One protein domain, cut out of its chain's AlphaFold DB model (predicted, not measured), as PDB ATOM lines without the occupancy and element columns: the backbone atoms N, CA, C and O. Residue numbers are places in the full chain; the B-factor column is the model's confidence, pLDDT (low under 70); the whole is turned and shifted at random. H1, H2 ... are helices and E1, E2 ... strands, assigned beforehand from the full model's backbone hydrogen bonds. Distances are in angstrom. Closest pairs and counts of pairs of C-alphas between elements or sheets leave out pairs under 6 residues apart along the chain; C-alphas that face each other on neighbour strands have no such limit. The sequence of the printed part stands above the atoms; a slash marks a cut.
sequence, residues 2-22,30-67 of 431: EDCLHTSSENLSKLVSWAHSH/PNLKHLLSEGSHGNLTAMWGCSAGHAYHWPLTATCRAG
ATOM      1  N   GLU A   2     298.730 412.750 626.824       48.84
ATOM      2  CA  GLU A   2     299.434 414.013 626.801       48.84
ATOM      3  C   GLU A   2     299.606 414.474 628.241       48.84
ATOM      4  O   GLU A   2     298.628 414.856 628.889       48.84
ATOM      5  N   ASP A   3     300.839 414.421 628.736       54.91
ATOM      6  CA  ASP A   3     301.207 414.921 630.056       54.91
ATOM      7  C   ASP A   3     300.948 416.430 630.133       54.91
ATOM      8  O   ASP A   3     301.745 417.284 629.729       54.91
ATOM      9  N   CYS A   4     299.744 416.748 630.602       55.44
ATOM     10  CA  CYS A   4     299.248 418.095 630.784       55.44
ATOM     11  C   CYS A   4     299.727 418.627 632.128       55.44
ATOM     12  O   CYS A   4     299.221 418.241 633.183       55.44
ATOM     13  N   LEU A   5     300.656 419.576 632.089       66.94
ATOM     14  CA  LEU A   5     301.007 420.358 633.259       66.94
ATOM     15  C   LEU A   5     299.812 421.224 633.646       66.94
ATOM     16  O   LEU A   5     299.372 422.100 632.897       66.94
ATOM     17  N   HIS A   6     299.281 420.970 634.836       66.31
ATOM     18  CA  HIS A   6     298.255 421.802 635.433       66.31
ATOM     19  C   HIS A   6     298.910 422.984 636.140       66.31
ATOM     20  O   HIS A   6     299.565 422.822 637.168       66.31
ATOM     21  N   THR A   7     298.701 424.185 635.602       75.19
ATOM     22  CA  THR A   7     299.104 425.434 636.250       75.19
ATOM     23  C   THR A   7     297.892 426.276 636.633       75.19
ATOM     24  O   THR A   7     296.858 426.289 635.955       75.19
ATOM     25  N   SER A   8     298.034 427.035 637.718       81.44
ATOM     26  CA  SER A   8     297.133 428.139 638.028       81.44
ATOM     27  C   SER A   8     297.330 429.293 637.036       81.44
ATOM     28  O   SER A   8     298.418 429.491 636.479       81.44
ATOM     29  N   SER A   9     296.279 430.093 636.854       84.69
ATOM     30  CA  SER A   9     296.350 431.382 636.157       84.69
ATOM     31  C   SER A   9     297.274 432.379 636.867       84.69
ATOM     32  O   SER A   9     297.922 433.188 636.210       84.69
ATOM     33  N   GLU A  10     297.385 432.294 638.195       87.50
ATOM     34  CA  GLU A  10     298.281 433.123 639.008       87.50
ATOM     35  C   GLU A  10     299.756 432.892 638.652       87.50
ATOM     36  O   GLU A  10     300.505 433.850 638.464       87.50
ATOM     37  N   ASN A  11     300.184 431.636 638.493       85.75
ATOM     38  CA  ASN A  11     301.579 431.336 638.163       85.75
ATOM     39  C   ASN A  11     301.932 431.735 636.719       85.75
ATOM     40  O   ASN A  11     303.027 432.248 636.482       85.75
ATOM     41  N   LEU A  12     300.983 431.611 635.783       87.06
ATOM     42  CA  LEU A  12     301.127 432.176 634.436       87.06
ATOM     43  C   LEU A  12     301.211 433.714 634.481       87.06
ATOM     44  O   LEU A  12     302.043 434.300 633.792       87.06
ATOM     45  N   SER A  13     300.406 434.369 635.328       90.19
ATOM     46  CA  SER A  13     300.481 435.820 635.539       90.19
ATOM     47  C   SER A  13     301.858 436.244 636.053       90.19
ATOM     48  O   SER A  13     302.401 437.221 635.547       90.19
ATOM     49  N   LYS A  14     302.457 435.501 636.994       92.25
ATOM     50  CA  LYS A  14     303.820 435.767 637.490       92.25
ATOM     51  C   LYS A  14     304.869 435.646 636.378       92.25
ATOM     52  O   LYS A  14     305.701 436.544 636.262       92.25
ATOM     53  N   LEU A  15     304.800 434.617 635.519       90.25
ATOM     54  CA  LEU A  15     305.705 434.509 634.363       90.25
ATOM     55  C   LEU A  15     305.536 435.695 633.400       90.25
ATOM     56  O   LEU A  15     306.534 436.272 632.978       90.25
ATOM     57  N   VAL A  16     304.301 436.078 633.058       92.12
ATOM     58  CA  VAL A  16     304.043 437.208 632.145       92.12
ATOM     59  C   VAL A  16     304.534 438.528 632.747       92.12
ATOM     60  O   VAL A  16     305.180 439.313 632.052       92.12
ATOM     61  N   SER A  17     304.312 438.758 634.045       94.69
ATOM     62  CA  SER A  17     304.848 439.922 634.762       94.69
ATOM     63  C   SER A  17     306.379 439.943 634.770       94.69
ATOM     64  O   SER A  17     306.967 440.997 634.520       94.69
ATOM     65  N   TRP A  18     307.033 438.797 634.990       95.12
ATOM     66  CA  TRP A  18     308.487 438.687 634.875       95.12
ATOM     67  C   TRP A  18     308.966 438.948 633.444       95.12
ATOM     68  O   TRP A  18     309.891 439.729 633.268       95.12
ATOM     69  N   ALA A  19     308.322 438.383 632.421       93.56
ATOM     70  CA  ALA A  19     308.706 438.578 631.023       93.56
ATOM     71  C   ALA A  19     308.557 440.046 630.572       93.56
ATOM     72  O   ALA A  19     309.415 440.562 629.857       93.56
ATOM     73  N   HIS A  20     307.511 440.742 631.033       93.56
ATOM     74  CA  HIS A  20     307.340 442.180 630.803       93.56
ATOM     75  C   HIS A  20     308.421 443.007 631.515       93.56
ATOM     76  O   HIS A  20     309.004 443.891 630.895       93.56
ATOM     77  N   SER A  21     308.722 442.704 632.784       94.25
ATOM     78  CA  SER A  21     309.790 443.373 633.545       94.25
ATOM     79  C   SER A  21     311.171 443.125 632.924       94.25
ATOM     80  O   SER A  21     311.928 444.054 632.670       94.25
ATOM     81  N   HIS A  22     311.466 441.876 632.560       94.31
ATOM     82  CA  HIS A  22     312.670 441.491 631.830       94.31
ATOM     83  C   HIS A  22     312.821 442.294 630.530       94.31
ATOM     84  O   HIS A  22     313.908 442.777 630.228       94.31
ATOM     85  N   PRO A  30     313.728 435.864 626.539       90.25
ATOM     86  CA  PRO A  30     313.806 434.762 627.483       90.25
ATOM     87  C   PRO A  30     313.149 433.504 626.903       90.25
ATOM     88  O   PRO A  30     312.136 433.561 626.203       90.25
ATOM     89  N   ASN A  31     313.728 432.351 627.214       88.94
ATOM     90  CA  ASN A  31     313.331 431.048 626.694       88.94
ATOM     91  C   ASN A  31     313.346 430.012 627.831       88.94
ATOM     92  O   ASN A  31     314.005 430.227 628.850       88.94
ATOM     93  N   LEU A  32     312.612 428.907 627.690       88.69
ATOM     94  CA  LEU A  32     312.653 427.825 628.670       88.69
ATOM     95  C   LEU A  32     314.022 427.137 628.598       88.69
ATOM     96  O   LEU A  32     314.394 426.614 627.556       88.69
ATOM     97  N   LYS A  33     314.776 427.159 629.698       86.31
ATOM     98  CA  LYS A  33     316.134 426.611 629.779       86.31
ATOM     99  C   LYS A  33     316.136 425.150 630.209       86.31
ATOM    100  O   LYS A  33     316.752 424.325 629.549       86.31
ATOM    101  N   HIS A  34     315.452 424.845 631.312       78.88
ATOM    102  CA  HIS A  34     315.412 423.506 631.896       78.88
ATOM    103  C   HIS A  34     314.042 423.217 632.515       78.88
ATOM    104  O   HIS A  34     313.414 424.104 633.098       78.88
ATOM    105  N   LEU A  35     313.619 421.955 632.425       82.19
ATOM    106  CA  LEU A  35     312.538 421.367 633.211       82.19
ATOM    107  C   LEU A  35     313.185 420.459 634.263       82.19
ATOM    108  O   LEU A  35     313.579 419.335 633.966       82.19
ATOM    109  N   LEU A  36     313.365 420.981 635.475       77.19
ATOM    110  CA  LEU A  36     314.022 420.277 636.577       77.19
ATOM    111  C   LEU A  36     312.995 419.416 637.317       77.19
ATOM    112  O   LEU A  36     312.112 419.962 637.976       77.19
ATOM    113  N   SER A  37     313.090 418.091 637.200       75.06
ATOM    114  CA  SER A  37     312.236 417.159 637.947       75.06
ATOM    115  C   SER A  37     312.851 416.864 639.314       75.06
ATOM    116  O   SER A  37     313.912 416.247 639.409       75.06
ATOM    117  N   GLU A  38     312.205 417.329 640.378       60.84
ATOM    118  CA  GLU A  38     312.673 417.213 641.756       60.84
ATOM    119  C   GLU A  38     312.043 415.990 642.444       60.84
ATOM    120  O   GLU A  38     310.951 416.033 643.020       60.84
ATOM    121  N   GLY A  39     312.778 414.878 642.388       52.97
ATOM    122  CA  GLY A  39     312.537 413.678 643.189       52.97
ATOM    123  C   GLY A  39     311.342 412.808 642.776       52.97
ATOM    124  O   GLY A  39     310.601 413.076 641.831       52.97
ATOM    125  N   SER A  40     311.138 411.733 643.539       55.34
ATOM    126  CA  SER A  40     310.110 410.700 643.320       55.34
ATOM    127  C   SER A  40     308.658 411.181 643.463       55.34
ATOM    128  O   SER A  40     307.736 410.411 643.205       55.34
ATOM    129  N   HIS A  41     308.443 412.434 643.875       53.28
ATOM    130  CA  HIS A  41     307.121 413.022 644.111       53.28
ATOM    131  C   HIS A  41     306.660 414.004 643.020       53.28
ATOM    132  O   HIS A  41     305.563 414.549 643.134       53.28
ATOM    133  N   GLY A  42     307.441 414.198 641.950       61.19
ATOM    134  CA  GLY A  42     306.971 414.897 640.748       61.19
ATOM    135  C   GLY A  42     306.768 416.409 640.910       61.19
ATOM    136  O   GLY A  42     305.885 416.979 640.273       61.19
ATOM    137  N   ASN A  43     307.572 417.080 641.739       68.69
ATOM    138  CA  ASN A  43     307.660 418.538 641.675       68.69
ATOM    139  C   ASN A  43     308.517 418.916 640.456       68.69
ATOM    140  O   ASN A  43     309.677 418.525 640.383       68.69
ATOM    141  N   LEU A  44     307.965 419.634 639.477       80.62
ATOM    142  CA  LEU A  44     308.674 419.976 638.240       80.62
ATOM    143  C   LEU A  44     308.908 421.486 638.198       80.62
ATOM    144  O   LEU A  44     307.952 422.246 638.232       80.62
ATOM    145  N   THR A  45     310.143 421.962 638.081       85.75
ATOM    146  CA  THR A  45     310.422 423.405 637.978       85.75
ATOM    147  C   THR A  45     310.859 423.782 636.568       85.75
ATOM    148  O   THR A  45     311.912 423.363 636.091       85.75
ATOM    149  N   ALA A  46     310.061 424.618 635.903       87.88
ATOM    150  CA  ALA A  46     310.406 425.240 634.631       87.88
ATOM    151  C   ALA A  46     311.254 426.496 634.871       87.88
ATOM    152  O   ALA A  46     310.736 427.537 635.281       87.88
ATOM    153  N   MET A  47     312.555 426.422 634.590       90.25
ATOM    154  CA  MET A  47     313.429 427.595 634.609       90.25
ATOM    155  C   MET A  47     313.381 428.309 633.256       90.25
ATOM    156  O   MET A  47     313.858 427.784 632.250       90.25
ATOM    157  N   TRP A  48     312.842 429.524 633.238       91.81
ATOM    158  CA  TRP A  48     312.887 430.438 632.094       91.81
ATOM    159  C   TRP A  48     314.070 431.390 632.238       91.81
ATOM    160  O   TRP A  48     314.349 431.840 633.343       91.81
ATOM    161  N   GLY A  49     314.757 431.739 631.150       93.19
ATOM    162  CA  GLY A  49     315.874 432.683 631.213       93.19
ATOM    163  C   GLY A  49     316.416 433.137 629.862       93.19
ATOM    164  O   GLY A  49     316.144 432.530 628.825       93.19
ATOM    165  N   CYS A  50     317.193 434.219 629.862       92.44
ATOM    166  CA  CYS A  50     317.852 434.764 628.669       92.44
ATOM    167  C   CYS A  50     319.340 434.359 628.603       92.44
ATOM    168  O   CYS A  50     319.830 433.596 629.436       92.44
ATOM    169  N   SER A  51     320.081 434.824 627.593       91.38
ATOM    170  CA  SER A  51     321.534 434.591 627.476       91.38
ATOM    171  C   SER A  51     322.406 435.541 628.313       91.38
ATOM    172  O   SER A  51     323.596 435.284 628.434       91.38
ATOM    173  N   ALA A  52     321.837 436.578 628.941       91.44
ATOM    174  CA  ALA A  52     322.530 437.427 629.924       91.44
ATOM    175  C   ALA A  52     322.391 436.930 631.380       91.44
ATOM    176  O   ALA A  52     322.749 437.644 632.310       91.44
ATOM    177  N   GLY A  53     321.856 435.723 631.601       92.88
ATOM    178  CA  GLY A  53     321.789 435.101 632.930       92.88
ATOM    179  C   GLY A  53     320.573 435.471 633.787       92.88
ATOM    180  O   GLY A  53     320.404 434.890 634.856       92.88
ATOM    181  N   HIS A  54     319.678 436.360 633.337       93.25
ATOM    182  CA  HIS A  54     318.392 436.545 634.016       93.25
ATOM    183  C   HIS A  54     317.572 435.254 633.958       93.25
ATOM    184  O   HIS A  54     317.367 434.705 632.871       93.25
ATOM    185  N   ALA A  55     317.059 434.815 635.109       93.44
ATOM    186  CA  ALA A  55     316.258 433.605 635.244       93.44
ATOM    187  C   ALA A  55     314.993 433.830 636.090       93.44
ATOM    188  O   ALA A  55     314.948 434.704 636.958       93.44
ATOM    189  N   TYR A  56     313.975 433.006 635.848       93.38
ATOM    190  CA  TYR A  56     312.762 432.878 636.646       93.38
ATOM    191  C   TYR A  56     312.417 431.400 636.813       93.38
ATOM    192  O   TYR A  56     312.290 430.660 635.835       93.38
ATOM    193  N   HIS A  57     312.255 430.980 638.065       91.50
ATOM    194  CA  HIS A  57     311.911 429.613 638.432       91.50
ATOM    195  C   HIS A  57     310.393 429.500 638.585       91.50
ATOM    196  O   HIS A  57     309.806 430.098 639.489       91.50
ATOM    197  N   TRP A  58     309.752 428.739 637.701       87.62
ATOM    198  CA  TRP A  58     308.322 428.451 637.758       87.62
ATOM    199  C   TRP A  58     308.103 427.041 638.331       87.62
ATOM    200  O   TRP A  58     308.266 426.068 637.593       87.62
ATOM    201  N   PRO A  59     307.708 426.899 639.610       83.88
ATOM    202  CA  PRO A  59     307.285 425.610 640.147       83.88
ATOM    203  C   PRO A  59     305.957 425.181 639.504       83.88
ATOM    204  O   PRO A  59     304.943 425.889 639.571       83.88
ATOM    205  N   LEU A  60     305.976 424.017 638.868       79.44
ATOM    206  CA  LEU A  60     304.844 423.340 638.253       79.44
ATOM    207  C   LEU A  60     304.480 422.147 639.137       79.44
ATOM    208  O   LEU A  60     305.236 421.185 639.272       79.44
ATOM    209  N   THR A  61     303.279 422.182 639.702       69.19
ATOM    210  CA  THR A  61     302.689 421.035 640.389       69.19
ATOM    211  C   THR A  61     302.298 419.981 639.356       69.19
ATOM    212  O   THR A  61     301.140 419.918 638.929       69.19
ATOM    213  N   ALA A  62     303.263 419.176 638.908       60.62
ATOM    214  CA  ALA A  62     303.011 418.073 637.996       60.62
ATOM    215  C   ALA A  62     302.316 416.941 638.763       60.62
ATOM    216  O   ALA A  62     302.932 415.975 639.207       60.62
ATOM    217  N   THR A  63     300.990 417.046 638.894       54.78
ATOM    218  CA  THR A  63     300.118 415.956 639.347       54.78
ATOM    219  C   THR A  63     300.049 414.877 638.262       54.78
ATOM    220  O   THR A  63     298.993 414.631 637.671       54.78
ATOM    221  N   CYS A  64     301.196 414.280 637.942       45.47
ATOM    222  CA  CYS A  64     301.314 413.226 636.959       45.47
ATOM    223  C   CYS A  64     300.510 412.035 637.472       45.47
ATOM    224  O   CYS A  64     300.916 411.333 638.399       45.47
ATOM    225  N   ARG A  65     299.349 411.793 636.857       47.78
ATOM    226  CA  ARG A  65     298.563 410.576 637.074       47.78
ATOM    227  C   ARG A  65     299.194 409.427 636.280       47.78
ATOM    228  O   ARG A  65     298.512 408.767 635.496       47.78
ATOM    229  N   ALA A  66     300.508 409.248 636.474       43.00
ATOM    230  CA  ALA A  66     301.314 408.160 635.941       43.00
ATOM    231  C   ALA A  66     300.553 406.859 636.177       43.00
ATOM    232  O   ALA A  66     300.051 406.631 637.279       43.00
ATOM    233  N   GLY A  67     300.374 406.084 635.110       41.12
ATOM    234  CA  GLY A  67     299.261 405.150 634.998       41.12
ATOM    235  C   GLY A  67     299.196 404.121 636.123       41.12
ATOM    236  O   GLY A  67     299.757 403.035 636.003       41.12
TER     237      GLY A  67
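Overview. This is residues 2 to 22 and 30 to 67 of the 431 residues of an uncharacterized protein of Diceros bicornis minor (UniProt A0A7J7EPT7). A twisted three-stranded sheet, E2, E3 and E4, has helix H1 packed along it, mainly over E4, and short strand E1 leads into H1. The 59 printed residues include E1, H1, E2, E3 and E4 in that order; the sheet, E2 - E3 - E4, is antiparallel, and the class is mixed. The whole is only just compact, close to loose, with radius of gyration of the C-alphas 12.4 A, and spans 39 by 22 by 18 A.

Arrangement. E2, residues 31 to 38, E3, residues 43 to 49, and E4, residues 55 to 61, form a meander, each strand the antiparallel neighbour of the one before. N 36 and O 45, and N 58 and O 46, are within hydrogen-bond range at 2.9 A. H1, residues 9 to 22, is on the sheet at a height of 10.0 A and runs along E4, at 6 degrees on the local plane; their closest C-alphas, Asn 11 and Trp 58, are 7.3 A apart. In H1 every O i to N i+4 pair is within range. E1, residues 4 to 7, pairs with no named strand.

Along the chain. E2 measures 20.5 A, H1 19.7 A, E3 19.4 A and E4 19.2 A. C-alpha 4 is at (299.248, 418.095, 630.784), C-alpha 61 at (302.689, 421.035, 640.389).

Size, cuts and confidence. Residues 23 to 29 are not printed; C-alphas 22 and 30 are 8.1 A apart. pLDDT is under 70 at residues 2 to 6, 38 to 43 and 61 to 67.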